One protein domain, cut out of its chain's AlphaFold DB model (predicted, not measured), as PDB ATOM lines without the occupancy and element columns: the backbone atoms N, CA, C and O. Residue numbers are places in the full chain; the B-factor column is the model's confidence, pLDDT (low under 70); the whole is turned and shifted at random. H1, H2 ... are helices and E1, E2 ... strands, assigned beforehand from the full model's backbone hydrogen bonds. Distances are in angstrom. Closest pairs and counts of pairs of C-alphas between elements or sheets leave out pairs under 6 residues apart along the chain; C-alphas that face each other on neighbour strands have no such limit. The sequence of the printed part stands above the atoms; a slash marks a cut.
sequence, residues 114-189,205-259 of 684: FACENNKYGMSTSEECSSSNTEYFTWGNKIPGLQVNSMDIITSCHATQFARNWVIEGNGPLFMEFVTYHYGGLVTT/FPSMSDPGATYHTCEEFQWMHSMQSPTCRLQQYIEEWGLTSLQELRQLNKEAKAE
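What this domain is: This is residues 114 to 189 and 205 to 259 of the 684 residues of an uncharacterized protein of Pisolithus microcarpus 441 (UniProt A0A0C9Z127). A small parallel sheet of three strands, with the long helix H2 over one face, makes one part of a loosely built domain. Past the last residues of the strands comes a second part, in which H3 and H4 follow each other almost end to end and H5 turns back from H4, its residues 250 to 259 sticking out. The 131 printed residues include five named helices and three named strands, along the chain E1 H1 E2 H2 E3 H3 H4 H5; the sheet runs E1 E3 E2. The class is mixed, helices and strands. The whole is loose, with a radius of gyration of the C-alphas of 17.7 A and spans of 49 by 41 by 26 A.

Where its parts are: E1, residues 114 to 118, begins at C-alpha 114 at (27.540, 111.832, 3.653). E3 covers residues 174 to 179, 15.9 A long, and E2 residues 145 to 149, 13.5 A long. H2, residues 153 to 168, is 22.2 A long. H1 is residues 127 to 130. H3, residues 218 to 228, begins at C-alpha 218 at (42.406, 94.530, 25.940) and is 15.0 A long; H4, residues 230 to 240, is 15.3 A long. H5, residues 246 to 259, is 20.3 A long and ends at C-alpha 259 at (23.925, 118.074, 35.498).

How they stand to each other: E3 is the inner strand. It is parallel to E1 at 15 degrees, with N 116 and O 176 at 2.8 A, within hydrogen-bond range. It is parallel to E2 at 26 degrees, with N 148 and O 177 at 2.7 A, also within range. H2 is on the sheet at a height of 9.7 A, over E3 and E2, and runs along the strands, at 6 degrees to E3 on the local plane; its closest C-alphas to E2 are those of Ser 156 and Val 148, 6.4 A apart. E2, H2, E3 form a strand-helix-strand unit, two parallel neighbour strands with a helix between, with a right-handed crossover. E1, H1, E2 form a split one, with E3 between its strands, also right-handed. H2 on one face of the sheet gives two layers. H1 is not on the sheet. H4 is close to H2 but not clearly touching, about perpendicular at 76 degrees; their closest C-alphas, of Pro 230 and Ile 153, are 6.5 A apart. H3 and H4 meet only through their link. H4 and H5 are close but not clearly touching, with the closest C-alphas, of Glu 239 and Leu 246, 7.7 A apart; they run opposite ways at a steep tilt of 36 degrees, only just past shallow. In H2, H3, H4 and H5 every O i to N i+4 pair is within hydrogen-bond range; H1 is too short for one.

The domain as a whole: The two C-alphas farthest apart, of Lys 142 and Gln 247, are 49.6 A apart. Residues 190 to 204 are not printed, and C-alphas 189 and 205 are 14.0 A apart across the cut. The link from H1 to E2, 14 residues, is long. The mean pLDDT of the printed part is 76.4; 28 residues are under 70, among them 183 to 189 and 205 to 218.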
ATOM      1  N   PHE A 114      27.628 113.208   3.170       76.88
ATOM      2  CA  PHE A 114      27.540 111.832   3.653       76.88
ATOM      3  C   PHE A 114      28.648 111.613   4.672       76.88
ATOM      4  O   PHE A 114      29.807 111.808   4.335       76.88
ATOM      5  N   ALA A 115      28.318 111.222   5.900       79.00
ATOM      6  CA  ALA A 115      29.301 110.977   6.950       79.00
ATOM      7  C   ALA A 115      29.270 109.502   7.366       79.00
ATOM      8  O   ALA A 115      28.245 108.996   7.815       79.00
ATOM      9  N   CYS A 116      30.399 108.818   7.215       82.94
ATOM     10  CA  CYS A 116      30.635 107.479   7.731       82.94
ATOM     11  C   CYS A 116      31.480 107.590   9.001       82.94
ATOM     12  O   CYS A 116      32.632 108.013   8.933       82.94
ATOM     13  N   GLU A 117      30.928 107.214  10.154       86.06
ATOM     14  CA  GLU A 117      31.708 107.038  11.382       86.06
ATOM     15  C   GLU A 117      32.356 105.654  11.369       86.06
ATOM     16  O   GLU A 117      31.773 104.657  11.797       86.06
ATOM     17  N   ASN A 118      33.575 105.587  10.838       85.38
ATOM     18  CA  ASN A 118      34.326 104.348  10.776       85.38
ATOM     19  C   ASN A 118      34.993 104.069  12.130       85.38
ATOM     20  O   ASN A 118      36.127 104.483  12.377       85.38
ATOM     21  N   ASN A 119      34.288 103.344  12.995       84.88
ATOM     22  CA  ASN A 119      34.780 102.854  14.285       84.88
ATOM     23  C   ASN A 119      35.504 101.492  14.200       84.88
ATOM     24  O   ASN A 119      35.771 100.895  15.243       84.88
ATOM     25  N   LYS A 120      35.789 101.009  12.980       79.00
ATOM     26  CA  LYS A 120      36.447  99.736  12.634       79.00
ATOM     27  C   LYS A 120      35.591  98.468  12.692       79.00
ATOM     28  O   LYS A 120      36.018  97.448  12.145       79.00
ATOM     29  N   TYR A 121      34.391  98.512  13.278       72.19
ATOM     30  CA  TYR A 121      33.584  97.313  13.529       72.19
ATOM     31  C   TYR A 121      32.074  97.541  13.366       72.19
ATOM     32  O   TYR A 121      31.478  98.434  13.964       72.19
ATOM     33  N   GLY A 122      31.422  96.653  12.612       72.12
ATOM     34  CA  GLY A 122      29.967  96.510  12.581       72.12
ATOM     35  C   GLY A 122      29.527  95.408  13.543       72.12
ATOM     36  O   GLY A 122      29.579  94.227  13.191       72.12
ATOM     37  N   MET A 123      29.105  95.779  14.757       70.81
ATOM     38  CA  MET A 123      28.959  94.834  15.879       70.81
ATOM     39  C   MET A 123      30.269  94.046  16.083       70.81
ATOM     40  O   MET A 123      31.314  94.653  16.278       70.81
ATOM     41  N   SER A 124      30.243  92.715  15.974       66.50
ATOM     42  CA  SER A 124      31.421  91.851  16.108       66.50
ATOM     43  C   SER A 124      32.234  91.657  14.821       66.50
ATOM     44  O   SER A 124      33.238  90.946  14.835       66.50
ATOM     45  N   THR A 125      31.810  92.239  13.693       64.19
ATOM     46  CA  THR A 125      32.465  92.043  12.389       64.19
ATOM     47  C   THR A 125      33.402  93.207  12.083       64.19
ATOM     48  O   THR A 125      32.951  94.348  12.003       64.19
ATOM     49  N   SER A 126      34.694  92.933  11.880       73.94
ATOM     50  CA  SER A 126      35.678  93.957  11.502       73.94
ATOM     51  C   SER A 126      35.449  94.491  10.084       73.94
ATOM     52  O   SER A 126      34.893  93.798   9.226       73.94
ATOM     53  N   GLU A 127      35.926  95.708   9.818       75.19
ATOM     54  CA  GLU A 127      35.847  96.343   8.494       75.19
ATOM     55  C   GLU A 127      36.493  95.509   7.375       75.19
ATOM     56  O   GLU A 127      35.951  95.427   6.277       75.19
ATOM     57  N   GLU A 128      37.600  94.820   7.667       77.62
ATOM     58  CA  GLU A 128      38.306  93.958   6.708       77.62
ATOM     59  C   GLU A 128      37.497  92.711   6.324       77.62
ATOM     60  O   GLU A 128      37.662  92.159   5.236       77.62
ATOM     61  N   CYS A 129      36.630  92.243   7.226       65.75
ATOM     62  CA  CYS A 129      35.753  91.100   6.982       65.75
ATOM     63  C   CYS A 129      34.430  91.511   6.335       65.75
ATOM     64  O   CYS A 129      33.857  90.726   5.579       65.75
ATOM     65  N   SER A 130      33.924  92.709   6.641       56.72
ATOM     66  CA  SER A 130      32.647  93.191   6.113       56.72
ATOM     67  C   SER A 130      32.774  93.824   4.727       56.72
ATOM     68  O   SER A 130      31.824  93.746   3.946       56.72
ATOM     69  N   SER A 131      33.931  94.411   4.406       69.19
ATOM     70  CA  SER A 131      34.110  95.244   3.218       69.19
ATOM     71  C   SER A 131      35.379  94.898   2.442       69.19
ATOM     72  O   SER A 131      36.476  94.850   2.986       69.19
ATOM     73  N   SER A 132      35.255  94.741   1.119       72.00
ATOM     74  CA  SER A 132      36.412  94.548   0.226       72.00
ATOM     75  C   SER A 132      37.238  95.821   0.013       72.00
ATOM     76  O   SER A 132      38.348  95.753  -0.509       72.00
ATOM     77  N   ASN A 133      36.669  96.980   0.347       75.69
ATOM     78  CA  ASN A 133      37.313  98.284   0.307       75.69
ATOM     79  C   ASN A 133      37.046  98.997   1.637       75.69
ATOM     80  O   ASN A 133      35.930  99.461   1.860       75.69
ATOM     81  N   THR A 134      38.060  99.072   2.495       81.69
ATOM     82  CA  THR A 134      37.992  99.724   3.812       81.69
ATOM     83  C   THR A 134      38.263 101.229   3.752       81.69
ATOM     84  O   THR A 134      38.143 101.917   4.760       81.69
ATOM     85  N   GLU A 135      38.584 101.773   2.573       84.50
ATOM     86  CA  GLU A 135      38.684 103.213   2.334       84.50
ATOM     87  C   GLU A 135      37.285 103.786   2.061       84.50
ATOM     88  O   GLU A 135      36.941 104.123   0.921       84.50
ATOM     89  N   TYR A 136      36.447 103.868   3.101       77.56
ATOM     90  CA  TYR A 136      35.033 104.249   2.978       77.56
ATOM     91  C   TYR A 136      34.831 105.614   2.317       77.56
ATOM     92  O   TYR A 136      33.859 105.803   1.588       77.56
ATOM     93  N   PHE A 137      35.771 106.553   2.470       81.12
ATOM     94  CA  PHE A 137      35.698 107.845   1.782       81.12
ATOM     95  C   PHE A 137      35.614 107.725   0.246       81.12
ATOM     96  O   PHE A 137      35.096 108.621  -0.412       81.12
ATOM     97  N   THR A 138      36.075 106.617  -0.343       82.19
ATOM     98  CA  THR A 138      36.050 106.380  -1.800       82.19
ATOM     99  C   THR A 138      34.736 105.784  -2.315       82.19
ATOM    100  O   THR A 138      34.519 105.701  -3.527       82.19
ATOM    101  N   TRP A 139      33.828 105.378  -1.421       75.00
ATOM    102  CA  TRP A 139      32.602 104.650  -1.773       75.00
ATOM    103  C   TRP A 139      31.610 105.473  -2.586       75.00
ATOM    104  O   TRP A 139      30.829 104.925  -3.361       75.00
ATOM    105  N   GLY A 140      31.703 106.798  -2.479       59.31
ATOM    106  CA  GLY A 140      30.946 107.732  -3.299       59.31
ATOM    107  C   GLY A 140      31.192 107.595  -4.810       59.31
ATOM    108  O   GLY A 140      30.406 108.131  -5.593       59.31
ATOM    109  N   ASN A 141      32.239 106.872  -5.239       71.88
ATOM    110  CA  ASN A 141      32.646 106.633  -6.629       71.88
ATOM    111  C   ASN A 141      32.869 107.932  -7.424       71.88
ATOM    112  O   ASN A 141      34.001 108.376  -7.597       71.88
ATOM    113  N   LYS A 142      31.793 108.554  -7.916       72.25
ATOM    114  CA  LYS A 142      31.825 109.869  -8.573       72.25
ATOM    115  C   LYS A 142      31.712 111.029  -7.587       72.25
ATOM    116  O   LYS A 142      32.120 112.135  -7.929       72.25
ATOM    117  N   ILE A 143      31.166 110.780  -6.397       76.44
ATOM    118  CA  ILE A 143      31.098 111.753  -5.308       76.44
ATOM    119  C   ILE A 143      32.498 111.866  -4.686       76.44
ATOM    120  O   ILE A 143      33.080 110.836  -4.336       76.44
ATOM    121  N   PRO A 144      33.052 113.084  -4.558       83.44
ATOM    122  CA  PRO A 144      34.351 113.283  -3.935       83.44
ATOM    123  C   PRO A 144      34.337 112.835  -2.470       83.44
ATOM    124  O   PRO A 144      33.346 113.009  -1.762       83.44
ATOM    125  N   GLY A 145      35.456 112.261  -2.040       86.31
ATOM    126  CA  GLY A 145      35.648 111.694  -0.712       86.31
ATOM    127  C   GLY A 145      36.685 112.448   0.110       86.31
ATOM    128  O   GLY A 145      37.721 112.843  -0.425       86.31
ATOM    129  N   LEU A 146      36.445 112.592   1.411       88.75
ATOM    130  CA  LEU A 146      37.370 113.156   2.389       88.75
ATOM    131  C   LEU A 146      37.489 112.216   3.592       88.75
ATOM    132  O   LEU A 146      36.524 112.010   4.320       88.75
ATOM    133  N   GLN A 147      38.679 111.674   3.827       94.75
ATOM    134  CA  GLN A 147      38.965 110.939   5.057       94.75
ATOM    135  C   GLN A 147      39.442 111.902   6.149       94.75
ATOM    136  O   GLN A 147      40.261 112.789   5.903       94.75
ATOM    137  N   VAL A 148      38.926 111.725   7.362       88.75
ATOM    138  CA  VAL A 148      39.092 112.618   8.506       88.75
ATOM    139  C   VAL A 148      39.504 111.795   9.718       88.75
ATOM    140  O   VAL A 148      38.827 110.840  10.091       88.75
ATOM    141  N   ASN A 149      40.599 112.181  10.373       91.06
ATOM    142  CA  ASN A 149      40.935 111.635  11.684       91.06
ATOM    143  C   ASN A 149      39.982 112.223  12.733       91.06
ATOM    144  O   ASN A 149      40.161 113.364  13.157       91.06
ATOM    145  N   SER A 150      38.997 111.437  13.163       89.12
ATOM    146  CA  SER A 150      37.970 111.888  14.101       89.12
ATOM    147  C   SER A 150      38.348 111.733  15.571       89.12
ATOM    148  O   SER A 150      37.580 112.127  16.450       89.12
ATOM    149  N   MET A 151      39.547 111.224  15.849       87.50
ATOM    150  CA  MET A 151      40.147 111.269  17.183       87.50
ATOM    151  C   MET A 151      40.731 112.659  17.505       87.50
ATOM    152  O   MET A 151      41.229 112.894  18.604       87.50
ATOM    153  N   ASP A 152      40.677 113.599  16.553       87.81
ATOM    154  CA  ASP A 152      41.076 114.997  16.700       87.81
ATOM    155  C   ASP A 152      39.891 115.923  16.387       87.81
ATOM    156  O   ASP A 152      39.506 116.118  15.233       87.81
ATOM    157  N   ILE A 153      39.328 116.530  17.435       86.56
ATOM    158  CA  ILE A 153      38.139 117.382  17.329       86.56
ATOM    159  C   ILE A 153      38.348 118.611  16.431       86.56
ATOM    160  O   ILE A 153      37.406 119.068  15.786       86.56
ATOM    161  N   ILE A 154      39.575 119.134  16.345       86.81
ATOM    162  CA  ILE A 154      39.888 120.297  15.506       86.81
ATOM    163  C   ILE A 154      39.872 119.882  14.039       86.81
ATOM    164  O   ILE A 154      39.288 120.572  13.201       86.81
ATOM    165  N   THR A 155      40.449 118.715  13.744       88.00
ATOM    166  CA  THR A 155      40.417 118.123  12.403       88.00
ATOM    167  C   THR A 155      38.978 117.838  11.970       88.00
ATOM    168  O   THR A 155      38.586 118.255  10.879       88.00
ATOM    169  N   SER A 156      38.152 117.237  12.838       86.50
ATOM    170  CA  SER A 156      36.724 117.021  12.560       86.50
ATOM    171  C   SER A 156      35.960 118.323  12.332       86.50
ATOM    172  O   SER A 156      35.156 118.405  11.400       86.50
ATOM    173  N   CYS A 157      36.229 119.360  13.130       82.12
ATOM    174  CA  CYS A 157      35.591 120.666  12.991       82.12
ATOM    175  C   CYS A 157      35.922 121.313  11.637       82.12
ATOM    176  O   CYS A 157      35.020 121.671  10.881       82.12
ATOM    177  N   HIS A 158      37.208 121.391  11.282       87.50
ATOM    178  CA  HIS A 158      37.642 121.978  10.013       87.50
ATOM    179  C   HIS A 158      37.157 121.180   8.801       87.50
ATOM    180  O   HIS A 158      36.714 121.773   7.817       87.50
ATOM    181  N   ALA A 159      37.194 119.847   8.865       85.81
ATOM    182  CA  ALA A 159      36.706 118.995   7.786       85.81
ATOM    183  C   ALA A 159      35.193 119.162   7.577       85.81
ATOM    184  O   ALA A 159      34.737 119.282   6.441       85.81
ATOM    185  N   THR A 160      34.422 119.254   8.664       83.94
ATOM    186  CA  THR A 160      32.973 119.504   8.609       83.94
ATOM    187  C   THR A 160      32.672 120.903   8.073       83.94
ATOM    188  O   THR A 160      31.763 121.078   7.262       83.94
ATOM    189  N   GLN A 161      33.457 121.910   8.466       82.06
ATOM    190  CA  GLN A 161      33.325 123.270   7.947       82.06
ATOM    191  C   GLN A 161      33.627 123.335   6.445       82.06
ATOM    192  O   GLN A 161      32.880 123.967   5.697       82.06
ATOM    193  N   PHE A 162      34.681 122.652   5.992       87.75
ATOM    194  CA  PHE A 162      35.002 122.509   4.574       87.75
ATOM    195  C   PHE A 162      33.863 121.828   3.812       87.75
ATOM    196  O   PHE A 162      33.405 122.359   2.805       87.75
ATOM    197  N   ALA A 163      33.362 120.700   4.319       82.19
ATOM    198  CA  ALA A 163      32.278 119.952   3.697       82.19
ATOM    199  C   ALA A 163      30.993 120.776   3.590       82.19
ATOM    200  O   ALA A 163      30.364 120.822   2.538       82.19
ATOM    201  N   ARG A 164      30.645 121.508   4.650       80.38
ATOM    202  CA  ARG A 164      29.533 122.459   4.632       80.38
ATOM    203  C   ARG A 164      29.722 123.516   3.541       80.38
ATOM    204  O   ARG A 164      28.791 123.763   2.784       80.38
ATOM    205  N   ASN A 165      30.896 124.142   3.460       79.50
ATOM    206  CA  ASN A 165      31.159 125.185   2.466       79.50
ATOM    207  C   ASN A 165      31.110 124.627   1.038       79.50
ATOM    208  O   ASN A 165      30.408 125.188   0.207       79.50
ATOM    209  N   TRP A 166      31.750 123.479   0.792       83.31
ATOM    210  CA  TRP A 166      31.716 122.757  -0.485       83.31
ATOM    211  C   TRP A 166      30.286 122.599  -1.007       83.31
ATOM    212  O   TRP A 166      29.967 122.922  -2.151       83.31
ATOM    213  N   VAL A 167      29.422 122.123  -0.121       73.25
ATOM    214  CA  VAL A 167      28.039 121.775  -0.400       73.25
ATOM    215  C   VAL A 167      27.148 123.022  -0.563       73.25
ATOM    216  O   VAL A 167      26.234 123.017  -1.389       73.25
ATOM    217  N   ILE A 168      27.415 124.099   0.184       71.75
ATOM    218  CA  ILE A 168      26.717 125.397   0.069       71.75
ATOM    219  C   ILE A 168      27.114 126.146  -1.207       71.75
ATOM    220  O   ILE A 168      26.275 126.801  -1.819       71.75
ATOM    221  N   GLU A 169      28.371 126.038  -1.629       78.62
ATOM    222  CA  GLU A 169      28.892 126.646  -2.861       78.62
ATOM    223  C   GLU A 169      28.335 125.992  -4.138       78.62
ATOM    224  O   GLU A 169      28.597 126.464  -5.242       78.62
ATOM    225  N   GLY A 170      27.539 124.927  -4.004       68.81
ATOM    226  CA  GLY A 170      26.912 124.240  -5.129       68.81
ATOM    227  C   GLY A 170      27.825 123.226  -5.815       68.81
ATOM    228  O   GLY A 170      27.482 122.743  -6.890       68.81
ATOM    229  N   ASN A 171      28.944 122.841  -5.190       73.25
ATOM    230  CA  ASN A 171      29.879 121.849  -5.740       73.25
ATOM    231  C   ASN A 171      29.343 120.401  -5.683       73.25
ATOM    232  O   ASN A 171      30.054 119.452  -6.023       73.25
ATOM    233  N   GLY A 172      28.089 120.217  -5.262       70.19
ATOM    234  CA  GLY A 172      27.441 118.918  -5.118       70.19
ATOM    235  C   GLY A 172      27.730 118.246  -3.771       70.19
ATOM    236  O   GLY A 172      28.274 118.881  -2.864       70.19
ATOM    237  N   PRO A 173      27.324 116.977  -3.602       75.81
ATOM    238  CA  PRO A 173      27.531 116.249  -2.359       75.81
ATOM    239  C   PRO A 173      29.011 115.932  -2.103       75.81
ATOM    240  O   PRO A 173      29.815 115.858  -3.035       75.81
ATOM    241  N   LEU A 174      29.351 115.701  -0.835       77.31
ATOM    242  CA  LEU A 174      30.679 115.256  -0.402       77.31
ATOM    243  C   LEU A 174      30.540 114.024   0.495       77.31
ATOM    244  O   LEU A 174      29.683 114.003   1.378       77.31
ATOM    245  N   PHE A 175      31.382 113.016   0.289       82.56
ATOM    246  CA  PHE A 175      31.484 111.857   1.170       82.56
ATOM    247  C   PHE A 175      32.612 112.077   2.180       82.56
ATOM    248  O   PHE A 175      33.724 112.437   1.811       82.56
ATOM    249  N   MET A 176      32.339 111.867   3.459       82.62
ATOM    250  CA  MET A 176      33.270 112.029   4.564       82.62
ATOM    251  C   MET A 176      33.381 110.726   5.340       82.62
ATOM    252  O   MET A 176      32.378 110.170   5.776       82.62
ATOM    253  N   GLU A 177      34.601 110.258   5.555       89.81
ATOM    254  CA  GLU A 177      34.884 109.159   6.473       89.81
ATOM    255  C   GLU A 177      35.555 109.714   7.726       89.81
ATOM    256  O   GLU A 177      36.690 110.178   7.676       89.81
ATOM    257  N   PHE A 178      34.861 109.644   8.854       87.12
ATOM    258  CA  PHE A 178      35.383 109.949  10.177       87.12
ATOM    259  C   PHE A 178      35.971 108.679  10.781       87.12
ATOM    260  O   PHE A 178      35.258 107.852  11.346       87.12
ATOM    261  N   VAL A 179      37.287 108.523  10.663       89.81
ATOM    262  CA  VAL A 179      38.008 107.409  11.278       89.81
ATOM    263  C   VAL A 179      38.055 107.646  12.784       89.81
ATOM    264  O   VAL A 179      38.661 108.613  13.251       89.81
ATOM    265  N   THR A 180      37.381 106.781  13.533       88.12
ATOM    266  CA  THR A 180      37.190 106.869  14.983       88.12
ATOM    267  C   THR A 180      37.342 105.489  15.627       88.12
ATOM    268  O   THR A 180      37.739 104.523  14.975       88.12
ATOM    269  N   TYR A 181      37.048 105.381  16.919       83.25
ATOM    270  CA  TYR A 181      37.081 104.117  17.642       83.25
ATOM    271  C   TYR A 181      35.997 104.057  18.714       83.25
ATOM    272  O   TYR A 181      35.773 105.019  19.452       83.25
ATOM    273  N   HIS A 182      35.329 102.909  18.826       76.31
ATOM    274  CA  HIS A 182      34.308 102.698  19.843       76.31
ATOM    275  C   HIS A 182      34.926 102.137  21.130       76.31
ATOM    276  O   HIS A 182      35.447 101.028  21.160       76.31
ATOM    277  N   TYR A 183      34.841 102.896  22.224       67.69
ATOM    278  CA  TYR A 183      35.344 102.467  23.536       67.69
ATOM    279  C   TYR A 183      34.354 101.586  24.330       67.69
ATOM    280  O   TYR A 183      34.713 101.044  25.378       67.69
ATOM    281  N   GLY A 184      33.098 101.454  23.892       53.84
ATOM    282  CA  GLY A 184      32.112 100.621  24.586       53.84
ATOM    283  C   GLY A 184      32.429  99.133  24.417       53.84
ATOM    284  O   GLY A 184      32.589  98.649  23.306       53.84
ATOM    285  N   GLY A 185      32.538  98.408  25.536       45.06
ATOM    286  CA  GLY A 185      32.856  96.970  25.564       45.06
ATOM    287  C   GLY A 185      34.022  96.576  26.481       45.06
ATOM    288  O   GLY A 185      34.082  95.435  26.924       45.06
ATOM    289  N   LEU A 186      34.918  97.499  26.858       42.66
ATOM    290  CA  LEU A 186      36.135  97.152  27.618       42.66
ATOM    291  C   LEU A 186      36.492  98.133  28.749       42.66
ATOM    292  O   LEU A 186      37.658  98.386  29.028       42.66
ATOM    293  N   VAL A 187      35.508  98.630  29.505       33.00
ATOM    294  CA  VAL A 187      35.805  99.270  30.802       33.00
ATOM    295  C   VAL A 187      35.837  98.211  31.907       33.00
ATOM    296  O   VAL A 187      34.896  98.051  32.683       33.00
ATOM    297  N   THR A 188      36.948  97.485  32.022       35.91
ATOM    298  CA  THR A 188      37.369  96.966  33.330       35.91
ATOM    299  C   THR A 188      38.185  98.060  34.004       35.91
ATOM    300  O   THR A 188      39.359  98.252  33.695       35.91
ATOM    301  N   THR A 189      37.556  98.817  34.903       28.14
ATOM    302  CA  THR A 189      38.241  99.768  35.796       28.14
ATOM    303  C   THR A 189      39.491  99.133  36.430       28.14
ATOM    304  O   THR A 189      39.388  97.991  36.895       28.14
ATOM    305  N   PHE A 205      28.146  99.635  26.807       46.00
ATOM    306  CA  PHE A 205      28.475  98.643  25.776       46.00
ATOM    307  C   PHE A 205      28.092  99.188  24.370       46.00
ATOM    308  O   PHE A 205      27.384 100.196  24.330       46.00
ATOM    309  N   PRO A 206      28.439  98.532  23.237       42.56
ATOM    310  CA  PRO A 206      27.915  98.885  21.898       42.56
ATOM    311  C   PRO A 206      26.383  98.740  21.807       42.56
ATOM    312  O   PRO A 206      25.690  99.476  21.114       42.56
ATOM    313  N   SER A 207      25.863  97.794  22.583       46.62
ATOM    314  CA  SER A 207      24.503  97.666  23.108       46.62
ATOM    315  C   SER A 207      24.642  96.891  24.414       46.62
ATOM    316  O   SER A 207      25.554  96.068  24.509       46.62
ATOM    317  N   MET A 208      23.767  97.086  25.412       51.16
ATOM    318  CA  MET A 208      23.899  96.416  26.720       51.16
ATOM    319  C   MET A 208      24.027  94.881  26.662       51.16
ATOM    320  O   MET A 208      24.440  94.253  27.636       51.16
ATOM    321  N   SER A 209      23.682  94.288  25.521       53.84
ATOM    322  CA  SER A 209      23.708  92.859  25.231       53.84
ATOM    323  C   SER A 209      25.043  92.324  24.684       53.84
ATOM    324  O   SER A 209      25.220  91.107  24.691       53.84
ATOM    325  N   ASP A 210      25.966  93.173  24.208       53.53
ATOM    326  CA  ASP A 210      27.223  92.741  23.570       53.53
ATOM    327  C   ASP A 210      28.455  93.062  24.442       53.53
ATOM    328  O   ASP A 210      28.781  94.235  24.640       53.53
ATOM    329  N   PRO A 211      29.165  92.047  24.973       54.19
ATOM    330  CA  PRO A 211      30.303  92.259  25.854       54.19
ATOM    331  C   PRO A 211      31.575  92.784  25.170       54.19
ATOM    332  O   PRO A 211      32.478  93.157  25.910       54.19
ATOM    333  N   GLY A 212      31.700  92.799  23.833       52.38
ATOM    334  CA  GLY A 212      32.833  93.396  23.089       52.38
ATOM    335  C   GLY A 212      34.214  92.726  23.245       52.38
ATOM    336  O   GLY A 212      35.025  92.714  22.324       52.38
ATOM    337  N   ALA A 213      34.493  92.091  24.385       59.31
ATOM    338  CA  ALA A 213      35.769  91.448  24.711       59.31
ATOM    339  C   ALA A 213      36.054  90.154  23.921       59.31
ATOM    340  O   ALA A 213      37.103  89.538  24.097       59.31
ATOM    341  N   THR A 214      35.115  89.697  23.090       57.94
ATOM    342  CA  THR A 214      35.257  88.486  22.267       57.94
ATOM    343  C   THR A 214      35.922  88.754  20.918       57.94
ATOM    344  O   THR A 214      36.398  87.804  20.297       57.94
ATOM    345  N   TYR A 215      35.976  90.012  20.472       58.78
ATOM    346  CA  TYR A 215      36.499  90.398  19.155       58.78
ATOM    347  C   TYR A 215      37.432  91.624  19.178       58.78
ATOM    348  O   TYR A 215      37.955  92.002  18.133       58.78
ATOM    349  N   HIS A 216      37.716  92.175  20.365       64.62
ATOM    350  CA  HIS A 216      38.768  93.167  20.603       64.62
ATOM    351  C   HIS A 216      39.774  92.666  21.637       64.62
ATOM    352  O   HIS A 216      39.409  91.982  22.597       64.62
ATOM    353  N   THR A 217      41.038  93.063  21.495       66.62
ATOM    354  CA  THR A 217      42.036  92.802  22.541       66.62
ATOM    355  C   THR A 217      42.018  93.907  23.598       66.62
ATOM    356  O   THR A 217      41.850  95.088  23.294       66.62
ATOM    357  N   CYS A 218      42.241  93.543  24.866       65.25
ATOM    358  CA  CYS A 218      42.406  94.530  25.940       65.25
ATOM    359  C   CYS A 218      43.560  95.512  25.659       65.25
ATOM    360  O   CYS A 218      43.509  96.656  26.102       65.25
ATOM    361  N   GLU A 219      44.594  95.064  24.942       71.00
ATOM    362  CA  GLU A 219      45.783  95.855  24.603       71.00
ATOM    363  C   GLU A 219      45.469  96.952  23.580       71.00
ATOM    364  O   GLU A 219      45.813  98.112  23.804       71.00
ATOM    365  N   GLU A 220      44.755  96.612  22.503       71.25
ATOM    366  CA  GLU A 220      44.271  97.570  21.501       71.25
ATOM    367  C   GLU A 220      43.398  98.651  22.144       71.25
ATOM    368  O   GLU A 220      43.620  99.845  21.933       71.25
ATOM    369  N   PHE A 221      42.465  98.243  23.010       71.75
ATOM    370  CA  PHE A 221      41.615  99.170  23.750       71.75
ATOM    371  C   PHE A 221      42.429 100.133  24.626       71.75
ATOM    372  O   PHE A 221      42.231 101.348  24.575       71.75
ATOM    373  N   GLN A 222      43.357  99.608  25.434       70.44
ATOM    374  CA  GLN A 222      44.185 100.426  26.323       70.44
ATOM    375  C   GLN A 222      45.071 101.394  25.539       70.44
ATOM    376  O   GLN A 222      45.221 102.551  25.941       70.44
ATOM    377  N   TRP A 223      45.627 100.952  24.413       75.69
ATOM    378  CA  TRP A 223      46.417 101.801  23.532       75.69
ATOM    379  C   TRP A 223      45.571 102.924  22.920       75.69
ATOM    380  O   TRP A 223      45.926 104.094  23.061       75.69
ATOM    381  N   MET A 224      44.405 102.605  22.347       76.75
ATOM    382  CA  MET A 224      43.490 103.604  21.782       76.75
ATOM    383  C   MET A 224      42.986 104.596  22.831       76.75
ATOM    384  O   MET A 224      42.840 105.787  22.549       76.75
ATOM    385  N   HIS A 225      42.724 104.135  24.054       73.31
ATOM    386  CA  HIS A 225      42.234 104.996  25.126       73.31
ATOM    387  C   HIS A 225      43.328 105.920  25.674       73.31
ATOM    388  O   HIS A 225      43.077 107.101  25.905       73.31
ATOM    389  N   SER A 226      44.546 105.406  25.853       71.06
ATOM    390  CA  SER A 226      45.659 106.177  26.419       71.06
ATOM    391  C   SER A 226      46.302 107.145  25.426       71.06
ATOM    392  O   SER A 226      46.673 108.249  25.818       71.06
ATOM    393  N   MET A 227      46.433 106.754  24.155       70.62
ATOM    394  CA  MET A 227      47.208 107.508  23.162       70.62
ATOM    395  C   MET A 227      46.349 108.343  22.214       70.62
ATOM    396  O   MET A 227      46.850 109.321  21.663       70.62
ATOM    397  N   GLN A 228      45.090 107.958  21.983       74.31
ATOM    398  CA  GLN A 228      44.262 108.565  20.935       74.31
ATOM    399  C   GLN A 228      42.936 109.147  21.428       74.31
ATOM    400  O   GLN A 228      42.180 109.648  20.609       74.31
ATOM    401  N   SER A 229      42.644 109.143  22.733       82.81
ATOM    402  CA  SER A 229      41.389 109.705  23.256       82.81
ATOM    403  C   SER A 229      41.163 111.160  22.800       82.81
ATOM    404  O   SER A 229      42.021 112.015  23.057       82.81
ATOM    405  N   PRO A 230      40.003 111.480  22.185       85.94
ATOM    406  CA  PRO A 230      39.739 112.813  21.644       85.94
ATOM    407  C   PRO A 230      39.645 113.867  22.751       85.94
ATOM    408  O   PRO A 230      40.101 114.997  22.578       85.94
ATOM    409  N   THR A 231      39.134 113.490  23.927       85.00
ATOM    410  CA  THR A 231      39.056 114.373  25.098       85.00
ATOM    411  C   THR A 231      40.440 114.668  25.669       85.00
ATOM    412  O   THR A 231      40.736 115.813  26.002       85.00
ATOM    413  N   CYS A 232      41.315 113.657  25.749       84.56
ATOM    414  CA  CYS A 232      42.689 113.851  26.217       84.56
ATOM    415  C   CYS A 232      43.481 114.740  25.252       84.56
ATOM    416  O   CYS A 232      44.207 115.628  25.690       84.56
ATOM    417  N   ARG A 233      43.294 114.543  23.944       84.06
ATOM    418  CA  ARG A 233      43.926 115.362  22.907       84.06
ATOM    419  C   ARG A 233      43.453 116.818  22.947       84.06
ATOM    420  O   ARG A 233      44.269 117.728  22.864       84.06
ATOM    421  N   LEU A 234      42.154 117.056  23.145       87.25
ATOM    422  CA  LEU A 234      41.628 118.411  23.327       87.25
ATOM    423  C   LEU A 234      42.181 119.076  24.595       87.25
ATOM    424  O   LEU A 234      42.551 120.248  24.559       87.25
ATOM    425  N   GLN A 235      42.274 118.336  25.703       85.06
ATOM    426  CA  GLN A 235      42.878 118.846  26.933       85.06
ATOM    427  C   GLN A 235      44.332 119.284  26.701       85.06
ATOM    428  O   GLN A 235      44.703 120.368  27.144       85.06
ATOM    429  N   GLN A 236      45.123 118.494  25.965       85.12
ATOM    430  CA  GLN A 236      46.494 118.867  25.597       85.12
ATOM    431  C   GLN A 236      46.535 120.187  24.817       85.12
ATOM    432  O   GLN A 236      47.308 121.066  25.183       85.12
ATOM    433  N   TYR A 237      45.663 120.385  23.819       87.75
ATOM    434  CA  TYR A 237      45.601 121.659  23.088       87.75
ATOM    435  C   TYR A 237      45.258 122.846  23.990       87.75
ATOM    436  O   TYR A 237      45.882 123.899  23.890       87.75
ATOM    437  N   ILE A 238      44.292 122.687  24.896       87.56
ATOM    438  CA  ILE A 238      43.892 123.749  25.831       87.56
ATOM    439  C   ILE A 238      45.052 124.126  26.761       87.56
ATOM    440  O   ILE A 238      45.270 125.313  27.016       87.56
ATOM    441  N   GLU A 239      45.795 123.130  27.249       84.69
ATOM    442  CA  GLU A 239      46.959 123.324  28.118       84.69
ATOM    443  C   GLU A 239      48.134 123.964  27.366       84.69
ATOM    444  O   GLU A 239      48.689 124.958  27.836       84.69
ATOM    445  N   GLU A 240      48.484 123.452  26.182       87.94
ATOM    446  CA  GLU A 240      49.564 123.979  25.337       87.94
ATOM    447  C   GLU A 240      49.304 125.421  24.891       87.94
ATOM    448  O   GLU A 240      50.229 126.233  24.824       87.94
ATOM    449  N   TRP A 241      48.047 125.762  24.604       90.56
ATOM    450  CA  TRP A 241      47.650 127.108  24.188       90.56
ATOM    451  C   TRP A 241      47.360 128.044  25.364       90.56
ATOM    452  O   TRP A 241      47.076 129.221  25.147       90.56
ATOM    453  N   GLY A 242      47.440 127.545  26.604       88.50
ATOM    454  CA  GLY A 242      47.221 128.331  27.817       88.50
ATOM    455  C   GLY A 242      45.824 128.949  27.900       88.50
ATOM    456  O   GLY A 242      45.667 130.022  28.480       88.50
ATOM    457  N   LEU A 243      44.818 128.305  27.296       86.44
ATOM    458  CA  LEU A 243      43.459 128.849  27.190       86.44
ATOM    459  C   LEU A 243      42.692 128.787  28.513       86.44
ATOM    460  O   LEU A 243      41.814 129.613  28.744       86.44
ATOM    461  N   THR A 244      43.010 127.814  29.369       84.12
ATOM    462  CA  THR A 244      42.356 127.635  30.669       84.12
ATOM    463  C   THR A 244      43.280 126.900  31.643       84.12
ATOM    464  O   THR A 244      44.233 126.230  31.241       84.12
ATOM    465  N   SER A 245      43.005 127.012  32.941       83.56
ATOM    466  CA  SER A 245      43.752 126.300  33.980       83.56
ATOM    467  C   SER A 245      43.229 124.876  34.226       83.56
ATOM    468  O   SER A 245      42.041 124.582  34.095       83.56
ATOM    469  N   LEU A 246      44.095 123.979  34.709       80.38
ATOM    470  CA  LEU A 246      43.698 122.614  35.095       80.38
ATOM    471  C   LEU A 246      42.588 122.592  36.170       80.38
ATOM    472  O   LEU A 246      41.814 121.640  36.257       80.38
ATOM    473  N   GLN A 247      42.510 123.630  37.009       84.62
ATOM    474  CA  GLN A 247      41.460 123.758  38.023       84.62
ATOM    475  C   GLN A 247      40.096 124.053  37.391       84.62
ATOM    476  O   GLN A 247      39.109 123.437  37.789       84.62
ATOM    477  N   GLU A 248      40.049 124.916  36.377       86.50
ATOM    478  CA  GLU A 248      38.827 125.224  35.625       86.50
ATOM    479  C   GLU A 248      38.328 124.002  34.842       86.50
ATOM    480  O   GLU A 248      37.144 123.683  34.911       86.50
ATOM    481  N   LEU A 249      39.217 123.228  34.203       84.38
ATOM    482  CA  LEU A 249      38.828 121.974  33.532       84.38
ATOM    483  C   LEU A 249      38.241 120.941  34.502       84.38
ATOM    484  O   LEU A 249      37.287 120.229  34.180       84.38
ATOM    485  N   ARG A 250      38.802 120.834  35.712       86.38
ATOM    486  CA  ARG A 250      38.256 119.951  36.754       86.38
ATOM    487  C   ARG A 250      36.898 120.435  37.252       86.38
ATOM    488  O   ARG A 250      36.036 119.606  37.536       86.38
ATOM    489  N   GLN A 251      36.715 121.748  37.350       91.00
ATOM    490  CA  GLN A 251      35.450 122.350  37.746       91.00
ATOM    491  C   GLN A 251      34.360 122.098  36.690       91.00
ATOM    492  O   GLN A 251      33.290 121.621  37.056       91.00
ATOM    493  N   LEU A 252      34.666 122.259  35.399       89.62
ATOM    494  CA  LEU A 252      33.753 121.925  34.297       89.62
ATOM    495  C   LEU A 252      33.313 120.454  34.319       89.62
ATOM    496  O   LEU A 252      32.129 120.155  34.198       89.62
ATOM    497  N   ASN A 253      34.242 119.519  34.552       86.88
ATOM    498  CA  ASN A 253      33.891 118.100  34.689       86.88
ATOM    499  C   ASN A 253      32.952 117.837  35.876       86.88
ATOM    500  O   ASN A 253      32.076 116.975  35.805       86.88
ATOM    501  N   LYS A 254      33.136 118.564  36.984       91.81
ATOM    502  CA  LYS A 254      32.273 118.447  38.163       91.81
ATOM    503  C   LYS A 254      30.869 118.984  37.882       91.81
ATOM    504  O   LYS A 254      29.902 118.372  38.323       91.81
ATOM    505  N   GLU A 255      30.771 120.097  37.164       94.62
ATOM    506  CA  GLU A 255      29.501 120.703  36.754       94.62
ATOM    507  C   GLU A 255      28.735 119.796  35.789       94.62
ATOM    508  O   GLU A 255      27.587 119.463  36.071       94.62
ATOM    509  N   ALA A 256      29.394 119.283  34.744       92.12
ATOM    510  CA  ALA A 256      28.788 118.342  33.801       92.12
ATOM    511  C   ALA A 256      28.282 117.067  34.496       92.12
ATOM    512  O   ALA A 256      27.200 116.566  34.199       92.12
ATOM    513  N   LYS A 257      29.037 116.548  35.472       91.06
ATOM    514  CA  LYS A 257      28.590 115.394  36.259       91.06
ATOM    515  C   LYS A 257      27.350 115.714  37.098       91.06
ATOM    516  O   LYS A 257      26.439 114.898  37.152       91.06
ATOM    517  N   ALA A 258      27.316 116.881  37.740       94.50
ATOM    518  CA  ALA A 258      26.168 117.295  38.541       94.50
ATOM    519  C   ALA A 258      24.896 117.454  37.689       94.50
ATOM    520  O   ALA A 258      23.823 117.054  38.130       94.50
ATOM    521  N   GLU A 259      25.025 117.977  36.466       96.56
ATOM    522  CA  GLU A 259      23.925 118.074  35.498       96.56
ATOM    523  C   GLU A 259      23.375 116.691  35.118       96.56
ATOM    524  O   GLU A 259      22.167 116.459  35.184       96.56
TER     525      GLU A 259